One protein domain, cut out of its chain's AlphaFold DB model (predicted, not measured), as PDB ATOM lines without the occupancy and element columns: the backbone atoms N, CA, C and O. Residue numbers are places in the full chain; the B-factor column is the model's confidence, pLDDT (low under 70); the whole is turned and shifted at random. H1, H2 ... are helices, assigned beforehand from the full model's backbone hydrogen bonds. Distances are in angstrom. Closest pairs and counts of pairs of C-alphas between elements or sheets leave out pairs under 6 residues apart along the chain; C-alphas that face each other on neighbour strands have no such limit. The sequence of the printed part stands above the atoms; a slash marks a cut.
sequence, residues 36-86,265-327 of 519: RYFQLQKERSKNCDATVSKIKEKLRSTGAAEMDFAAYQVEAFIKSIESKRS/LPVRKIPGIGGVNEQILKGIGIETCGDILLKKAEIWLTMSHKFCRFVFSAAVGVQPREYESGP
ATOM      1  N   ARG A  36      56.376 -23.926 -35.509       92.19
ATOM      2  CA  ARG A  36      57.003 -24.511 -36.712       92.19
ATOM      3  C   ARG A  36      56.581 -25.964 -36.957       92.19
ATOM      4  O   ARG A  36      56.551 -26.411 -38.096       92.19
ATOM      5  N   TYR A  37      56.257 -26.704 -35.892       90.38
ATOM      6  CA  TYR A  37      55.780 -28.081 -36.015       90.38
ATOM      7  C   TYR A  37      54.409 -28.137 -36.682       90.38
ATOM      8  O   TYR A  37      54.201 -28.965 -37.565       90.38
ATOM      9  N   PHE A  38      53.493 -27.248 -36.288       91.44
ATOM     10  CA  PHE A  38      52.175 -27.173 -36.903       91.44
ATOM     11  C   PHE A  38      52.260 -26.822 -38.386       91.44
ATOM     12  O   PHE A  38      51.599 -27.473 -39.191       91.44
ATOM     13  N   GLN A  39      53.125 -25.876 -38.763       91.19
ATOM     14  CA  GLN A  39      53.334 -25.540 -40.175       91.19
ATOM     15  C   GLN A  39      53.805 -26.760 -40.987       91.19
ATOM     16  O   GLN A  39      53.224 -27.057 -42.030       91.19
ATOM     17  N   LEU A  40      54.747 -27.555 -40.457       90.44
ATOM     18  CA  LEU A  40      55.148 -28.823 -41.082       90.44
ATOM     19  C   LEU A  40      53.980 -29.821 -41.193       90.44
ATOM     20  O   LEU A  40      53.850 -30.505 -42.209       90.44
ATOM     21  N   GLN A  41      53.134 -29.951 -40.165       89.19
ATOM     22  CA  GLN A  41      51.974 -30.850 -40.247       89.19
ATOM     23  C   GLN A  41      50.943 -30.364 -41.272       89.19
ATOM     24  O   GLN A  41      50.374 -31.181 -41.993       89.19
ATOM     25  N   LYS A  42      50.750 -29.048 -41.408       89.94
ATOM     26  CA  LYS A  42      49.890 -28.455 -42.438       89.94
ATOM     27  C   LYS A  42      50.397 -28.780 -43.844       89.94
ATOM     28  O   LYS A  42      49.603 -29.163 -44.697       89.94
ATOM     29  N   GLU A  43      51.703 -28.688 -44.085       89.25
ATOM     30  CA  GLU A  43      52.311 -29.106 -45.359       89.25
ATOM     31  C   GLU A  43      52.106 -30.602 -45.633       89.25
ATOM     32  O   GLU A  43      51.729 -30.989 -46.737       89.25
ATOM     33  N   ARG A  44      52.278 -31.458 -44.619       87.81
ATOM     34  CA  ARG A  44      52.023 -32.903 -44.749       87.81
ATOM     35  C   ARG A  44      50.560 -33.221 -45.045       87.81
ATOM     36  O   ARG A  44      50.301 -34.104 -45.857       87.81
ATOM     37  N   SER A  45      49.629 -32.491 -44.433       89.19
ATOM     38  CA  SER A  45      48.198 -32.612 -44.728       89.19
ATOM     39  C   SER A  45      47.914 -32.274 -46.190       89.19
ATOM     40  O   SER A  45      47.270 -33.063 -46.867       89.19
ATOM     41  N   LYS A  46      48.482 -31.179 -46.719       91.12
ATOM     42  CA  LYS A  46      48.331 -30.819 -48.141       91.12
ATOM     43  C   LYS A  46      48.816 -31.923 -49.082       91.12
ATOM     44  O   LYS A  46      48.195 -32.162 -50.112       91.12
ATOM     45  N   ASN A  47      49.900 -32.618 -48.732       91.12
ATOM     46  CA  ASN A  47      50.376 -33.756 -49.525       91.12
ATOM     47  C   ASN A  47      49.367 -34.913 -49.520       91.12
ATOM     48  O   ASN A  47      49.168 -35.545 -50.554       91.12
ATOM     49  N   CYS A  48      48.710 -35.171 -48.386       91.38
ATOM     50  CA  CYS A  48      47.635 -36.159 -48.309       91.38
ATOM     51  C   CYS A  48      46.441 -35.737 -49.177       91.38
ATOM     52  O   CYS A  48      45.943 -36.548 -49.952       91.38
ATOM     53  N   ASP A  49      46.044 -34.464 -49.124       92.06
ATOM     54  CA  ASP A  49      44.938 -33.916 -49.922       92.06
ATOM     55  C   ASP A  49      45.232 -33.982 -51.435       92.06
ATOM     56  O   ASP A  49      44.350 -34.291 -52.243       92.06
ATOM     57  N   ALA A  50      46.493 -33.770 -51.826       95.06
ATOM     58  CA  ALA A  50      46.954 -33.957 -53.199       95.06
ATOM     59  C   ALA A  50      46.885 -35.434 -53.626       95.06
ATOM     60  O   ALA A  50      46.438 -35.732 -54.734       95.06
ATOM     61  N   THR A  51      47.273 -36.371 -52.754       95.06
ATOM     62  CA  THR A  51      47.114 -37.812 -53.009       95.06
ATOM     63  C   THR A  51      45.643 -38.198 -53.158       95.06
ATOM     64  O   THR A  51      45.297 -38.898 -54.108       95.06
ATOM     65  N   VAL A  52      44.761 -37.701 -52.288       96.44
ATOM     66  CA  VAL A  52      43.308 -37.927 -52.382       96.44
ATOM     67  C   VAL A  52      42.755 -37.387 -53.700       96.44
ATOM     68  O   VAL A  52      41.983 -38.072 -54.366       96.44
ATOM     69  N   SER A  53      43.175 -36.188 -54.112       97.62
ATOM     70  CA  SER A  53      42.764 -35.595 -55.391       97.62
ATOM     71  C   SER A  53      43.163 -36.469 -56.583       97.62
ATOM     72  O   SER A  53      42.319 -36.739 -57.433       97.62
ATOM     73  N   LYS A  54      44.401 -36.986 -56.597       97.62
ATOM     74  CA  LYS A  54      44.887 -37.909 -57.639       97.62
ATOM     75  C   LYS A  54      44.100 -39.218 -57.679       97.62
ATOM     76  O   LYS A  54      43.783 -39.708 -58.756       97.62
ATOM     77  N   ILE A  55      43.769 -39.779 -56.514       97.44
ATOM     78  CA  ILE A  55      42.944 -40.991 -56.429       97.44
ATOM     79  C   ILE A  55      41.554 -40.725 -57.016       97.44
ATOM     80  O   ILE A  55      41.102 -41.479 -57.871       97.44
ATOM     81  N   LYS A  56      40.901 -39.628 -56.613       97.62
ATOM     82  CA  LYS A  56      39.577 -39.251 -57.131       97.62
ATOM     83  C   LYS A  56      39.588 -38.992 -58.634       97.62
ATOM     84  O   LYS A  56      38.637 -39.352 -59.313       97.62
ATOM     85  N   GLU A  57      40.637 -38.363 -59.151       97.75
ATOM     86  CA  GLU A  57      40.804 -38.150 -60.587       97.75
ATOM     87  C   GLU A  57      40.935 -39.474 -61.339       97.75
ATOM     88  O   GLU A  57      40.176 -39.696 -62.279       97.75
ATOM     89  N   LYS A  58      41.797 -40.385 -60.859       97.06
ATOM     90  CA  LYS A  58      41.928 -41.731 -61.423       97.06
ATOM     91  C   LYS A  58      40.576 -42.447 -61.461       97.06
ATOM     92  O   LYS A  58      40.179 -42.920 -62.517       97.06
ATOM     93  N   LEU A  59      39.846 -42.449 -60.345       96.38
ATOM     94  CA  LEU A  59      38.531 -43.087 -60.247       96.38
ATOM     95  C   LEU A  59      37.488 -42.470 -61.189       96.38
ATOM     96  O   LEU A  59      36.688 -43.203 -61.753       96.38
ATOM     97  N   ARG A  60      37.505 -41.147 -61.401       96.31
ATOM     98  CA  ARG A  60      36.619 -40.489 -62.380       96.31
ATOM     99  C   ARG A  60      36.948 -40.859 -63.824       96.31
ATOM    100  O   ARG A  60      36.050 -40.852 -64.656       96.31
ATOM    101  N   SER A  61      38.220 -41.122 -64.125       95.94
ATOM    102  CA  SER A  61      38.661 -41.535 -65.462       95.94
ATOM    103  C   SER A  61      38.510 -43.036 -65.730       95.94
ATOM    104  O   SER A  61      38.573 -43.450 -66.883       95.94
ATOM    105  N   THR A  62      38.319 -43.849 -64.688       96.25
ATOM    106  CA  THR A  62      38.102 -45.296 -64.803       96.25
ATOM    107  C   THR A  62      36.727 -45.572 -65.410       96.25
ATOM    108  O   THR A  62      35.702 -45.144 -64.881       96.25
ATOM    109  N   GLY A  63      36.698 -46.308 -66.522       96.50
ATOM    110  CA  GLY A  63      35.454 -46.717 -67.178       96.50
ATOM    111  C   GLY A  63      34.723 -47.832 -66.422       96.50
ATOM    112  O   GLY A  63      35.339 -48.593 -65.677       96.50
ATOM    113  N   ALA A  64      33.416 -47.978 -66.662       95.75
ATOM    114  CA  ALA A  64      32.584 -48.993 -66.001       95.75
ATOM    115  C   ALA A  64      33.147 -50.419 -66.154       95.75
ATOM    116  O   ALA A  64      33.291 -51.125 -65.165       95.75
ATOM    117  N   ALA A  65      33.585 -50.796 -67.360       96.75
ATOM    118  CA  ALA A  65      34.155 -52.121 -67.618       96.75
ATOM    119  C   ALA A  65      35.444 -52.400 -66.817       96.75
ATOM    120  O   ALA A  65      35.658 -53.519 -66.355       96.75
ATOM    121  N   GLU A  66      36.303 -51.392 -66.628       97.12
ATOM    122  CA  GLU A  66      37.508 -51.529 -65.801       97.12
ATOM    123  C   GLU A  66      37.136 -51.677 -64.320       97.12
ATOM    124  O   GLU A  66      37.725 -52.498 -63.614       97.12
ATOM    125  N   MET A  67      36.130 -50.930 -63.859       96.75
ATOM    126  CA  MET A  67      35.638 -51.027 -62.486       96.75
ATOM    127  C   MET A  67      34.994 -52.391 -62.201       96.75
ATOM    128  O   MET A  67      35.295 -53.001 -61.175       96.75
ATOM    129  N   ASP A  68      34.182 -52.911 -63.122       97.31
ATOM    130  CA  ASP A  68      33.562 -54.236 -63.008       97.31
ATOM    131  C   ASP A  68      34.619 -55.345 -63.000       97.31
ATOM    132  O   ASP A  68      34.572 -56.265 -62.176       97.31
ATOM    133  N   PHE A  69      35.634 -55.232 -63.862       97.75
ATOM    134  CA  PHE A  69      36.750 -56.172 -63.876       97.75
ATOM    135  C   PHE A  69      37.550 -56.131 -62.566       97.75
ATOM    136  O   PHE A  69      37.862 -57.179 -61.995       97.75
ATOM    137  N   ALA A  70      37.830 -54.938 -62.035       97.31
ATOM    138  CA  ALA A  70      38.477 -54.779 -60.737       97.31
ATOM    139  C   ALA A  70      37.634 -55.366 -59.598       97.31
ATOM    140  O   ALA A  70      38.183 -56.036 -58.723       97.31
ATOM    141  N   ALA A  71      36.312 -55.159 -59.620       97.31
ATOM    142  CA  ALA A  71      35.376 -55.721 -58.650       97.31
ATOM    143  C   ALA A  71      35.389 -57.256 -58.671       97.31
ATOM    144  O   ALA A  71      35.449 -57.881 -57.611       97.31
ATOM    145  N   TYR A  72      35.413 -57.866 -59.858       97.56
ATOM    146  CA  TYR A  72      35.545 -59.314 -60.012       97.56
ATOM    147  C   TYR A  72      36.878 -59.837 -59.454       97.56
ATOM    148  O   TYR A  72      36.902 -60.781 -58.660       97.56
ATOM    149  N   GLN A  73      37.996 -59.198 -59.818       97.75
ATOM    150  CA  GLN A  73      39.327 -59.595 -59.347       97.75
ATOM    151  C   GLN A  73      39.454 -59.509 -57.825       97.75
ATOM    152  O   GLN A  73      39.952 -60.439 -57.187       97.75
ATOM    153  N   VAL A  74      39.015 -58.395 -57.235       97.69
ATOM    154  CA  VAL A  74      39.135 -58.185 -55.792       97.69
ATOM    155  C   VAL A  74      38.189 -59.093 -55.009       97.69
ATOM    156  O   VAL A  74      38.564 -59.552 -53.936       97.69
ATOM    157  N   GLU A  75      37.014 -59.426 -55.547       97.50
ATOM    158  CA  GLU A  75      36.109 -60.409 -54.943       97.50
ATOM    159  C   GLU A  75      36.763 -61.793 -54.864       97.50
ATOM    160  O   GLU A  75      36.797 -62.408 -53.798       97.50
ATOM    161  N   ALA A  76      37.347 -62.263 -55.970       97.31
ATOM    162  CA  ALA A  76      38.080 -63.527 -55.994       97.31
ATOM    163  C   ALA A  76      39.274 -63.507 -55.024       97.31
ATOM    164  O   ALA A  76      39.520 -64.473 -54.297       97.31
ATOM    165  N   PHE A  77      39.991 -62.382 -54.961       96.69
ATOM    166  CA  PHE A  77      41.102 -62.199 -54.035       96.69
ATOM    167  C   PHE A  77      40.656 -62.239 -52.567       96.69
ATOM    168  O   PHE A  77      41.274 -62.946 -51.770       96.69
ATOM    169  N   ILE A  78      39.585 -61.530 -52.202       96.69
ATOM    170  CA  ILE A  78      39.038 -61.527 -50.839       96.69
ATOM    171  C   ILE A  78      38.584 -62.932 -50.449       96.69
ATOM    172  O   ILE A  78      39.003 -63.410 -49.399       96.69
ATOM    173  N   LYS A  79      37.851 -63.639 -51.321       96.38
ATOM    174  CA  LYS A  79      37.463 -65.041 -51.090       96.38
ATOM    175  C   LYS A  79      38.672 -65.940 -50.833       96.38
ATOM    176  O   LYS A  79      38.633 -66.777 -49.939       96.38
ATOM    177  N   SER A  80      39.773 -65.734 -51.561       95.12
ATOM    178  CA  SER A  80      41.015 -66.498 -51.360       95.12
ATOM    179  C   SER A  80      41.738 -66.198 -50.037       95.12
ATOM    180  O   SER A  80      42.562 -66.995 -49.585       95.12
ATOM    181  N   ILE A  81      41.499 -65.023 -49.445       93.44
ATOM    182  CA  ILE A  81      42.008 -64.665 -48.118       93.44
ATOM    183  C   ILE A  81      41.084 -65.244 -47.052       93.44
ATOM    184  O   ILE A  81      41.562 -65.866 -46.110       93.44
ATOM    185  N   GLU A  82      39.780 -65.040 -47.206       93.50
ATOM    186  CA  GLU A  82      38.756 -65.478 -46.262       93.50
ATOM    187  C   GLU A  82      38.719 -67.001 -46.116       93.50
ATOM    188  O   GLU A  82      38.590 -67.490 -45.000       93.50
ATOM    189  N   SER A  83      38.986 -67.755 -47.190       93.38
ATOM    190  CA  SER A  83      39.117 -69.219 -47.129       93.38
ATOM    191  C   SER A  83      40.266 -69.717 -46.245       93.38
ATOM    192  O   SER A  83      40.346 -70.909 -45.962       93.38
ATOM    193  N   LYS A  84      41.171 -68.827 -45.819       90.44
ATOM    194  CA  LYS A  84      42.274 -69.125 -44.894       90.44
ATOM    195  C   LYS A  84      41.953 -68.742 -43.451       90.44
ATOM    196  O   LYS A  84      42.835 -68.835 -42.598       90.44
ATOM    197  N   ARG A  85      40.743 -68.248 -43.164       92.31
ATOM    198  CA  ARG A  85      40.313 -67.964 -41.793       92.31
ATOM    199  C   ARG A  85      40.235 -69.284 -41.025       92.31
ATOM    200  O   ARG A  85      39.606 -70.229 -41.482       92.31
ATOM    201  N   SER A  86      40.865 -69.321 -39.856       90.31
ATOM    202  CA  SER A  86      40.757 -70.425 -38.904       90.31
ATOM    203  C   SER A  86      40.371 -69.871 -37.538       90.31
ATOM    204  O   SER A  86      40.847 -68.803 -37.144       90.31
ATOM    205  N   LEU A 265      33.883 -51.370 -37.197       95.62
ATOM    206  CA  LEU A 265      35.195 -51.026 -36.668       95.62
ATOM    207  C   LEU A 265      35.820 -49.868 -37.470       95.62
ATOM    208  O   LEU A 265      36.053 -50.014 -38.673       95.62
ATOM    209  N   PRO A 266      36.175 -48.733 -36.835       95.75
ATOM    210  CA  PRO A 266      36.856 -47.645 -37.529       95.75
ATOM    211  C   PRO A 266      38.219 -48.087 -38.069       95.75
ATOM    212  O   PRO A 266      39.015 -48.677 -37.333       95.75
ATOM    213  N   VAL A 267      38.573 -47.695 -39.297       95.38
ATOM    214  CA  VAL A 267      39.859 -48.077 -39.923       95.38
ATOM    215  C   VAL A 267      41.066 -47.667 -39.079       95.38
ATOM    216  O   VAL A 267      42.093 -48.339 -39.067       95.38
ATOM    217  N   ARG A 268      40.941 -46.589 -38.299       93.00
ATOM    218  CA  ARG A 268      41.996 -46.106 -37.402       93.00
ATOM    219  C   ARG A 268      42.347 -47.083 -36.274       93.00
ATOM    220  O   ARG A 268      43.427 -46.961 -35.693       93.00
ATOM    221  N   LYS A 269      41.454 -48.018 -35.946       93.25
ATOM    222  CA  LYS A 269      41.694 -49.058 -34.942       93.25
ATOM    223  C   LYS A 269      42.527 -50.218 -35.483       93.25
ATOM    224  O   LYS A 269      43.125 -50.923 -34.682       93.25
ATOM    225  N   ILE A 270      42.647 -50.373 -36.804       93.62
ATOM    226  CA  ILE A 270      43.469 -51.424 -37.413       93.62
ATOM    227  C   ILE A 270      44.962 -51.128 -37.159       93.62
ATOM    228  O   ILE A 270      45.470 -50.096 -37.623       93.62
ATOM    229  N   PRO A 271      45.713 -52.025 -36.487       92.62
ATOM    230  CA  PRO A 271      47.154 -51.876 -36.321       92.62
ATOM    231  C   PRO A 271      47.845 -51.765 -37.685       92.62
ATOM    232  O   PRO A 271      47.718 -52.647 -38.530       92.62
ATOM    233  N   GLY A 272      48.554 -50.656 -37.909       91.62
ATOM    234  CA  GLY A 272      49.177 -50.317 -39.195       91.62
ATOM    235  C   GLY A 272      48.503 -49.162 -39.947       91.62
ATOM    236  O   GLY A 272      49.147 -48.531 -40.789       91.62
ATOM    237  N   ILE A 273      47.261 -48.791 -39.607       93.75
ATOM    238  CA  ILE A 273      46.614 -47.588 -40.151       93.75
ATOM    239  C   ILE A 273      46.945 -46.379 -39.269       93.75
ATOM    240  O   ILE A 273      46.323 -46.109 -38.242       93.75
ATOM    241  N   GLY A 274      47.986 -45.646 -39.677       91.44
ATOM    242  CA  GLY A 274      48.395 -44.359 -39.104       91.44
ATOM    243  C   GLY A 274      47.501 -43.187 -39.528       91.44
ATOM    244  O   GLY A 274      46.671 -43.329 -40.418       91.44
ATOM    245  N   GLY A 275      47.729 -41.997 -38.956       88.38
ATOM    246  CA  GLY A 275      46.943 -40.791 -39.283       88.38
ATOM    247  C   GLY A 275      46.983 -40.385 -40.764       88.38
ATOM    248  O   GLY A 275      45.998 -39.879 -41.279       88.38
ATOM    249  N   VAL A 276      48.083 -40.676 -41.472       90.94
ATOM    250  CA  VAL A 276      48.200 -40.427 -42.923       90.94
ATOM    251  C   VAL A 276      47.253 -41.327 -43.717       90.94
ATOM    252  O   VAL A 276      46.461 -40.834 -44.512       90.94
ATOM    253  N   ASN A 277      47.305 -42.643 -43.485       93.88
ATOM    254  CA  ASN A 277      46.428 -43.584 -44.184       93.88
ATOM    255  C   ASN A 277      44.963 -43.360 -43.797       93.88
ATOM    256  O   ASN A 277      44.104 -43.409 -44.665       93.88
ATOM    257  N   GLU A 278      44.683 -43.052 -42.527       93.62
ATOM    258  CA  GLU A 278      43.346 -42.658 -42.072       93.62
ATOM    259  C   GLU A 278      42.826 -41.436 -42.846       93.62
ATOM    260  O   GLU A 278      41.709 -41.473 -43.346       93.62
ATOM    261  N   GLN A 279      43.632 -40.377 -42.992       91.94
ATOM    262  CA  GLN A 279      43.244 -39.180 -43.747       91.94
ATOM    263  C   GLN A 279      43.001 -39.486 -45.229       91.94
ATOM    264  O   GLN A 279      42.028 -38.993 -45.795       91.94
ATOM    265  N   ILE A 280      43.854 -40.303 -45.857       94.44
ATOM    266  CA  ILE A 280      43.689 -40.690 -47.265       94.44
ATOM    267  C   ILE A 280      42.399 -41.500 -47.453       94.44
ATOM    268  O   ILE A 280      41.610 -41.167 -48.334       94.44
ATOM    269  N   LEU A 281      42.160 -42.511 -46.609       95.94
ATOM    270  CA  LEU A 281      40.956 -43.349 -46.645       95.94
ATOM    271  C   LEU A 281      39.686 -42.521 -46.403       95.94
ATOM    272  O   LEU A 281      38.763 -42.565 -47.214       95.94
ATOM    273  N   LYS A 282      39.670 -41.668 -45.370       94.88
ATOM    274  CA  LYS A 282      38.563 -40.729 -45.119       94.88
ATOM    275  C   LYS A 282      38.335 -39.786 -46.295       94.88
ATOM    276  O   LYS A 282      37.198 -39.536 -46.680       94.88
ATOM    277  N   GLY A 283      39.410 -39.304 -46.919       94.19
ATOM    278  CA  GLY A 283      39.348 -38.431 -48.090       94.19
ATOM    279  C   GLY A 283      38.626 -39.053 -49.288       94.19
ATOM    280  O   GLY A 283      38.040 -38.314 -50.086       94.19
ATOM    281  N   ILE A 284      38.620 -40.385 -49.394       95.62
ATOM    282  CA  ILE A 284      37.871 -41.158 -50.399       95.62
ATOM    283  C   ILE A 284      36.598 -41.805 -49.826       95.62
ATOM    284  O   ILE A 284      35.975 -42.635 -50.478       95.62
ATOM    285  N   GLY A 285      36.163 -41.386 -48.634       96.19
ATOM    286  CA  GLY A 285      34.927 -41.822 -47.983       96.19
ATOM    287  C   GLY A 285      34.976 -43.257 -47.460       96.19
ATOM    288  O   GLY A 285      34.019 -43.993 -47.680       96.19
ATOM    289  N   ILE A 286      36.100 -43.660 -46.861       97.38
ATOM    290  CA  ILE A 286      36.282 -44.936 -46.157       97.38
ATOM    291  C   ILE A 286      36.614 -44.625 -44.696       97.38
ATOM    292  O   ILE A 286      37.693 -44.099 -44.404       97.38
ATOM    293  N   GLU A 287      35.707 -44.951 -43.775       96.50
ATOM    294  CA  GLU A 287      35.873 -44.686 -42.340       96.50
ATOM    295  C   GLU A 287      35.913 -45.959 -41.491       96.50
ATOM    296  O   GLU A 287      36.585 -45.987 -40.455       96.50
ATOM    297  N   THR A 288      35.256 -47.020 -41.951       97.88
ATOM    298  CA  THR A 288      35.114 -48.310 -41.263       97.88
ATOM    299  C   THR A 288      35.668 -49.474 -42.089       97.88
ATOM    300  O   THR A 288      35.925 -49.332 -43.287       97.88
ATOM    301  N   CYS A 289      35.855 -50.652 -41.481       97.00
ATOM    302  CA  CYS A 289      36.182 -51.850 -42.262       97.00
ATOM    303  C   CYS A 289      35.033 -52.271 -43.190       97.00
ATOM    304  O   CYS A 289      35.305 -52.838 -44.246       97.00
ATOM    305  N   GLY A 290      33.775 -51.957 -42.854       97.75
ATOM    306  CA  GLY A 290      32.645 -52.150 -43.766       97.75
ATOM    307  C   GLY A 290      32.821 -51.347 -45.057       97.75
ATOM    308  O   GLY A 290      32.672 -51.889 -46.152       97.75
ATOM    309  N   ASP A 291      33.265 -50.091 -44.945       98.31
ATOM    310  CA  ASP A 291      33.545 -49.245 -46.110       98.31
ATOM    311  C   ASP A 291      34.693 -49.788 -46.973       98.31
ATOM    312  O   ASP A 291      34.673 -49.627 -48.193       98.31
ATOM    313  N   ILE A 292      35.691 -50.453 -46.367       97.94
ATOM    314  CA  ILE A 292      36.782 -51.111 -47.110       97.94
ATOM    315  C   ILE A 292      36.211 -52.166 -48.064       97.94
ATOM    316  O   ILE A 292      36.643 -52.249 -49.214       97.94
ATOM    317  N   LEU A 293      35.243 -52.963 -47.604       97.19
ATOM    318  CA  LEU A 293      34.603 -53.994 -48.423       97.19
ATOM    319  C   LEU A 293      33.635 -53.389 -49.443       97.19
ATOM    320  O   LEU A 293      33.592 -53.850 -50.584       97.19
ATOM    321  N   LEU A 294      32.912 -52.328 -49.071       97.69
ATOM    322  CA  LEU A 294      32.020 -51.605 -49.979       97.69
ATOM    323  C   LEU A 294      32.791 -50.978 -51.152       97.69
ATOM    324  O   LEU A 294      32.363 -51.068 -52.298       97.69
ATOM    325  N   LYS A 295      33.966 -50.399 -50.876       97.62
ATOM    326  CA  LYS A 295      34.830 -49.716 -51.857       97.62
ATOM    327  C   LYS A 295      36.024 -50.554 -52.310       97.62
ATOM    328  O   LYS A 295      37.049 -50.020 -52.742       97.62
ATOM    329  N   LYS A 296      35.909 -51.883 -52.241       97.62
ATOM    330  CA  LYS A 296      36.992 -52.826 -52.565       97.62
ATOM    331  C   LYS A 296      37.603 -52.609 -53.953       97.62
ATOM    332  O   LYS A 296      38.823 -52.656 -54.088       97.62
ATOM    333  N   ALA A 297      36.787 -52.314 -54.963       97.75
ATOM    334  CA  ALA A 297      37.263 -52.101 -56.329       97.75
ATOM    335  C   ALA A 297      38.031 -50.771 -56.471       97.75
ATOM    336  O   ALA A 297      39.114 -50.740 -57.058       97.75
ATOM    337  N   GLU A 298      37.552 -49.696 -55.832       97.50
ATOM    338  CA  GLU A 298      38.262 -48.409 -55.784       97.50
ATOM    339  C   GLU A 298      39.642 -48.556 -55.125       97.50
ATOM    340  O   GLU A 298      40.649 -48.061 -55.642       97.50
ATOM    341  N   ILE A 299      39.705 -49.274 -53.999       97.75
ATOM    342  CA  ILE A 299      40.957 -49.566 -53.287       97.75
ATOM    343  C   ILE A 299      41.890 -50.397 -54.173       97.75
ATOM    344  O   ILE A 299      43.072 -50.070 -54.278       97.75
ATOM    345  N   TRP A 300      41.366 -51.438 -54.827       97.81
ATOM    346  CA  TRP A 300      42.134 -52.328 -55.700       97.81
ATOM    347  C   TRP A 300      42.822 -51.577 -56.842       97.81
ATOM    348  O   TRP A 300      43.997 -51.817 -57.115       97.81
ATOM    349  N   LEU A 301      42.121 -50.626 -57.462       97.31
ATOM    350  CA  LEU A 301      42.643 -49.842 -58.580       97.31
ATOM    351  C   LEU A 301      43.640 -48.763 -58.154       97.31
ATOM    352  O   LEU A 301      44.513 -48.379 -58.935       97.31
ATOM    353  N   THR A 302      43.500 -48.208 -56.952       96.62
ATOM    354  CA  THR A 302      44.211 -46.973 -56.575       96.62
ATOM    355  C   THR A 302      45.343 -47.186 -55.579       96.62
ATOM    356  O   THR A 302      46.232 -46.336 -55.482       96.62
ATOM    357  N   MET A 303      45.359 -48.319 -54.878       95.94
ATOM    358  CA  MET A 303      46.339 -48.617 -53.839       95.94
ATOM    359  C   MET A 303      47.317 -49.710 -54.271       95.94
ATOM    360  O   MET A 303      47.041 -50.543 -55.127       95.94
ATOM    361  N   SER A 304      48.497 -49.737 -53.646       95.81
ATOM    362  CA  SER A 304      49.473 -50.805 -53.902       95.81
ATOM    363  C   SER A 304      48.929 -52.176 -53.479       95.81
ATOM    364  O   SER A 304      48.309 -52.283 -52.420       95.81
ATOM    365  N   HIS A 305      49.279 -53.246 -54.199       92.69
ATOM    366  CA  HIS A 305      48.884 -54.618 -53.841       92.69
ATOM    367  C   HIS A 305      49.239 -55.005 -52.396       92.69
ATOM    368  O   HIS A 305      48.473 -55.697 -51.724       92.69
ATOM    369  N   LYS A 306      50.378 -54.520 -51.876       93.12
ATOM    370  CA  LYS A 306      50.779 -54.735 -50.475       93.12
ATOM    371  C   LYS A 306      49.777 -54.120 -49.496       93.12
ATOM    372  O   LYS A 306      49.488 -54.729 -48.468       93.12
ATOM    373  N   PHE A 307      49.279 -52.924 -49.805       94.75
ATOM    374  CA  PHE A 307      48.265 -52.254 -49.001       94.75
ATOM    375  C   PHE A 307      46.909 -52.946 -49.141       94.75
ATOM    376  O   PHE A 307      46.314 -53.245 -48.114       94.75
ATOM    377  N   CYS A 308      46.486 -53.300 -50.362       95.50
ATOM    378  CA  CYS A 308      45.258 -54.063 -50.621       95.50
ATOM    379  C   CYS A 308      45.212 -55.356 -49.801       95.50
ATOM    380  O   CYS A 308      44.276 -55.573 -49.039       95.50
ATOM    381  N   ARG A 309      46.269 -56.180 -49.864       94.31
ATOM    382  CA  ARG A 309      46.360 -57.401 -49.052       94.31
ATOM    383  C   ARG A 309      46.210 -57.102 -47.561       94.31
ATOM    384  O   ARG A 309      45.485 -57.815 -46.879       94.31
ATOM    385  N   PHE A 310      46.884 -56.071 -47.058       94.44
ATOM    386  CA  PHE A 310      46.810 -55.680 -45.650       94.44
ATOM    387  C   PHE A 310      45.391 -55.263 -45.229       94.44
ATOM    388  O   PHE A 310      44.876 -55.812 -44.258       94.44
ATOM    389  N   VAL A 311      44.756 -54.334 -45.951       95.38
ATOM    390  CA  VAL A 311      43.443 -53.797 -45.558       95.38
ATOM    391  C   VAL A 311      42.315 -54.799 -45.757       95.38
ATOM    392  O   VAL A 311      41.448 -54.886 -44.897       95.38
ATOM    393  N   PHE A 312      42.350 -55.602 -46.825       96.62
ATOM    394  CA  PHE A 312      41.331 -56.627 -47.039       96.62
ATOM    395  C   PHE A 312      41.437 -57.752 -46.019       96.62
ATOM    396  O   PHE A 312      40.412 -58.131 -45.471       96.62
ATOM    397  N   SER A 313      42.650 -58.214 -45.684       95.12
ATOM    398  CA  SER A 313      42.814 -59.228 -44.627       95.12
ATOM    399  C   SER A 313      42.266 -58.723 -43.290       95.12
ATOM    400  O   SER A 313      41.503 -59.428 -42.642       95.12
ATOM    401  N   ALA A 314      42.564 -57.471 -42.922       94.00
ATOM    402  CA  ALA A 314      42.018 -56.869 -41.709       94.00
ATOM    403  C   ALA A 314      40.483 -56.735 -41.753       94.00
ATOM    404  O   ALA A 314      39.820 -57.011 -40.755       94.00
ATOM    405  N   ALA A 315      39.915 -56.350 -42.901       95.06
ATOM    406  CA  ALA A 315      38.472 -56.174 -43.065       95.06
ATOM    407  C   ALA A 315      37.680 -57.488 -43.001       95.06
ATOM    408  O   ALA A 315      36.518 -57.462 -42.606       95.06
ATOM    409  N   VAL A 316      38.309 -58.621 -43.332       94.94
ATOM    410  CA  VAL A 316      37.721 -59.964 -43.182       94.94
ATOM    411  C   VAL A 316      38.297 -60.741 -41.993       94.94
ATOM    412  O   VAL A 316      38.159 -61.957 -41.926       94.94
ATOM    413  N   GLY A 317      38.974 -60.082 -41.051       94.00
ATOM    414  CA  GLY A 317      39.437 -60.726 -39.817       94.00
ATOM    415  C   GLY A 317      40.426 -61.877 -40.029       94.00
ATOM    416  O   GLY A 317      40.409 -62.847 -39.272       94.00
ATOM    417  N   VAL A 318      41.268 -61.788 -41.060       93.12
ATOM    418  CA  VAL A 318      42.326 -62.756 -41.373       93.12
ATOM    419  C   VAL A 318      43.687 -62.106 -41.164       93.12
ATOM    420  O   VAL A 318      43.910 -60.942 -41.497       93.12
ATOM    421  N   GLN A 319      44.635 -62.877 -40.641       87.56
ATOM    422  CA  GLN A 319      46.001 -62.415 -40.449       87.56
ATOM    423  C   GLN A 319      46.705 -62.244 -41.822       87.56
ATOM    424  O   GLN A 319      46.860 -63.214 -42.565       87.56
ATOM    425  N   PRO A 320      47.180 -61.036 -42.200       71.19
ATOM    426  CA  PRO A 320      47.709 -60.776 -43.548       71.19
ATOM    427  C   PRO A 320      49.028 -61.504 -43.881       71.19
ATOM    428  O   PRO A 320      49.361 -61.659 -45.068       71.19
ATOM    429  N   ARG A 321      49.789 -61.913 -42.856       69.69
ATOM    430  CA  ARG A 321      51.059 -62.661 -42.917       69.69
ATOM    431  C   ARG A 321      51.334 -63.367 -41.587       69.69
ATOM    432  O   ARG A 321      51.061 -62.781 -40.538       69.69
ATOM    433  N   GLU A 322      51.983 -64.526 -41.652       60.38
ATOM    434  CA  GLU A 322      52.746 -65.066 -40.525       60.38
ATOM    435  C   GLU A 322      53.808 -64.037 -40.115       60.38
ATOM    436  O   GLU A 322      54.504 -63.454 -40.955       60.38
ATOM    437  N   TYR A 323      53.850 -63.710 -38.826       59.38
ATOM    438  CA  TYR A 323      54.836 -62.781 -38.296       59.38
ATOM    439  C   TYR A 323      56.140 -63.548 -38.084       59.38
ATOM    440  O   TYR A 323      56.330 -64.181 -37.053       59.38
ATOM    441  N   GLU A 324      57.043 -63.508 -39.060       58.84
ATOM    442  CA  GLU A 324      58.395 -64.022 -38.850       58.84
ATOM    443  C   GLU A 324      59.189 -63.023 -38.001       58.84
ATOM    444  O   GLU A 324      59.387 -61.861 -38.384       58.84
ATOM    445  N   SER A 325      59.658 -63.476 -36.838       66.12
ATOM    446  CA  SER A 325      60.624 -62.732 -36.033       66.12
ATOM    447  C   SER A 325      61.952 -62.670 -36.792       66.12
ATOM    448  O   SER A 325      62.753 -63.602 -36.782       66.12
ATOM    449  N   GLY A 326      62.158 -61.580 -37.529       72.06
ATOM    450  CA  GLY A 326      63.401 -61.331 -38.248       72.06
ATOM    451  C   GLY A 326      64.501 -60.793 -37.324       72.06
ATOM    452  O   GLY A 326      64.206 -60.142 -36.315       72.06
ATOM    453  N   PRO A 327      65.785 -60.975 -37.681       83.31
ATOM    454  CA  PRO A 327      66.880 -60.397 -36.916       83.31
ATOM    455  C   PRO A 327      66.780 -58.870 -36.893       83.31
ATOM    456  O   PRO A 327      66.253 -58.227 -37.811       83.31
TER     457      PRO A 327
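AT A GLANCE: This is residues 36 to 86 and 265 to 327 of the 519 residues of the protein "DNA polymerase kappa" of Trichomonas vaginalis (UniProt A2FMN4). Two long helices, H1 and H2, make a wide V, and four short helices, H3 to H6, lie between its arms, with H5 packed on both. Residues 36 to 43 of H1 and the tail, residues 322 to 327, stick out. The printed part has 114 residues with six named helices, H1 to H6 in order, and no named strand: all helix, their packing mostly crossed. It is compact, with a radius of gyration of the C-alphas of 15.5 A, and spans 49 by 44 by 28 A.

HOW THE PARTS SIT: H1, residues 36 to 61, touches H3, residues 275 to 283, with residues 48 to 52 alone, at a steep tilt of 39 degrees; the closest C-alphas, of Val 52 and Ile 280, are 5.8 A apart. H2, residues 64 to 82, is apart from H1. H5, residues 296 to 302, touches H1, closest C-alphas Ile 55 and Thr 302 at 6.1 A, and H2, closest C-alphas Ala 71 and Ala 297 at 4.7 A. H6, residues 305 to 315, forms a hairpin with H5; they only just touch, with 3 pairs of C-alphas within 8 A, closest Trp 300 and Cys 308 at 6.2 A. H4, residues 289 to 294, touches H6, closest C-alphas Cys 289 and Ala 315 at 5.0 A. In H1, H2, H3, H4, H5 and H6 every O i to N i+4 pair is within hydrogen-bond range.

IN THESE COORDINATES: H1 begins at C-alpha 36, (57.003, -24.511, -36.712), and is 38.1 A long; H2 is 26.4 A. H6, 15.1 A, ends at C-alpha 315, (38.472, -56.174, -43.065).

THE WHOLE: The C-alphas farthest apart, of Arg 36 and Ser 83, are 49.3 A apart. Residues 87 to 264 are not printed; C-alphas 86 and 265 are 20.3 A apart across the cut. The links printed whole are tight. Residues 321 to 325 have pLDDT under 70.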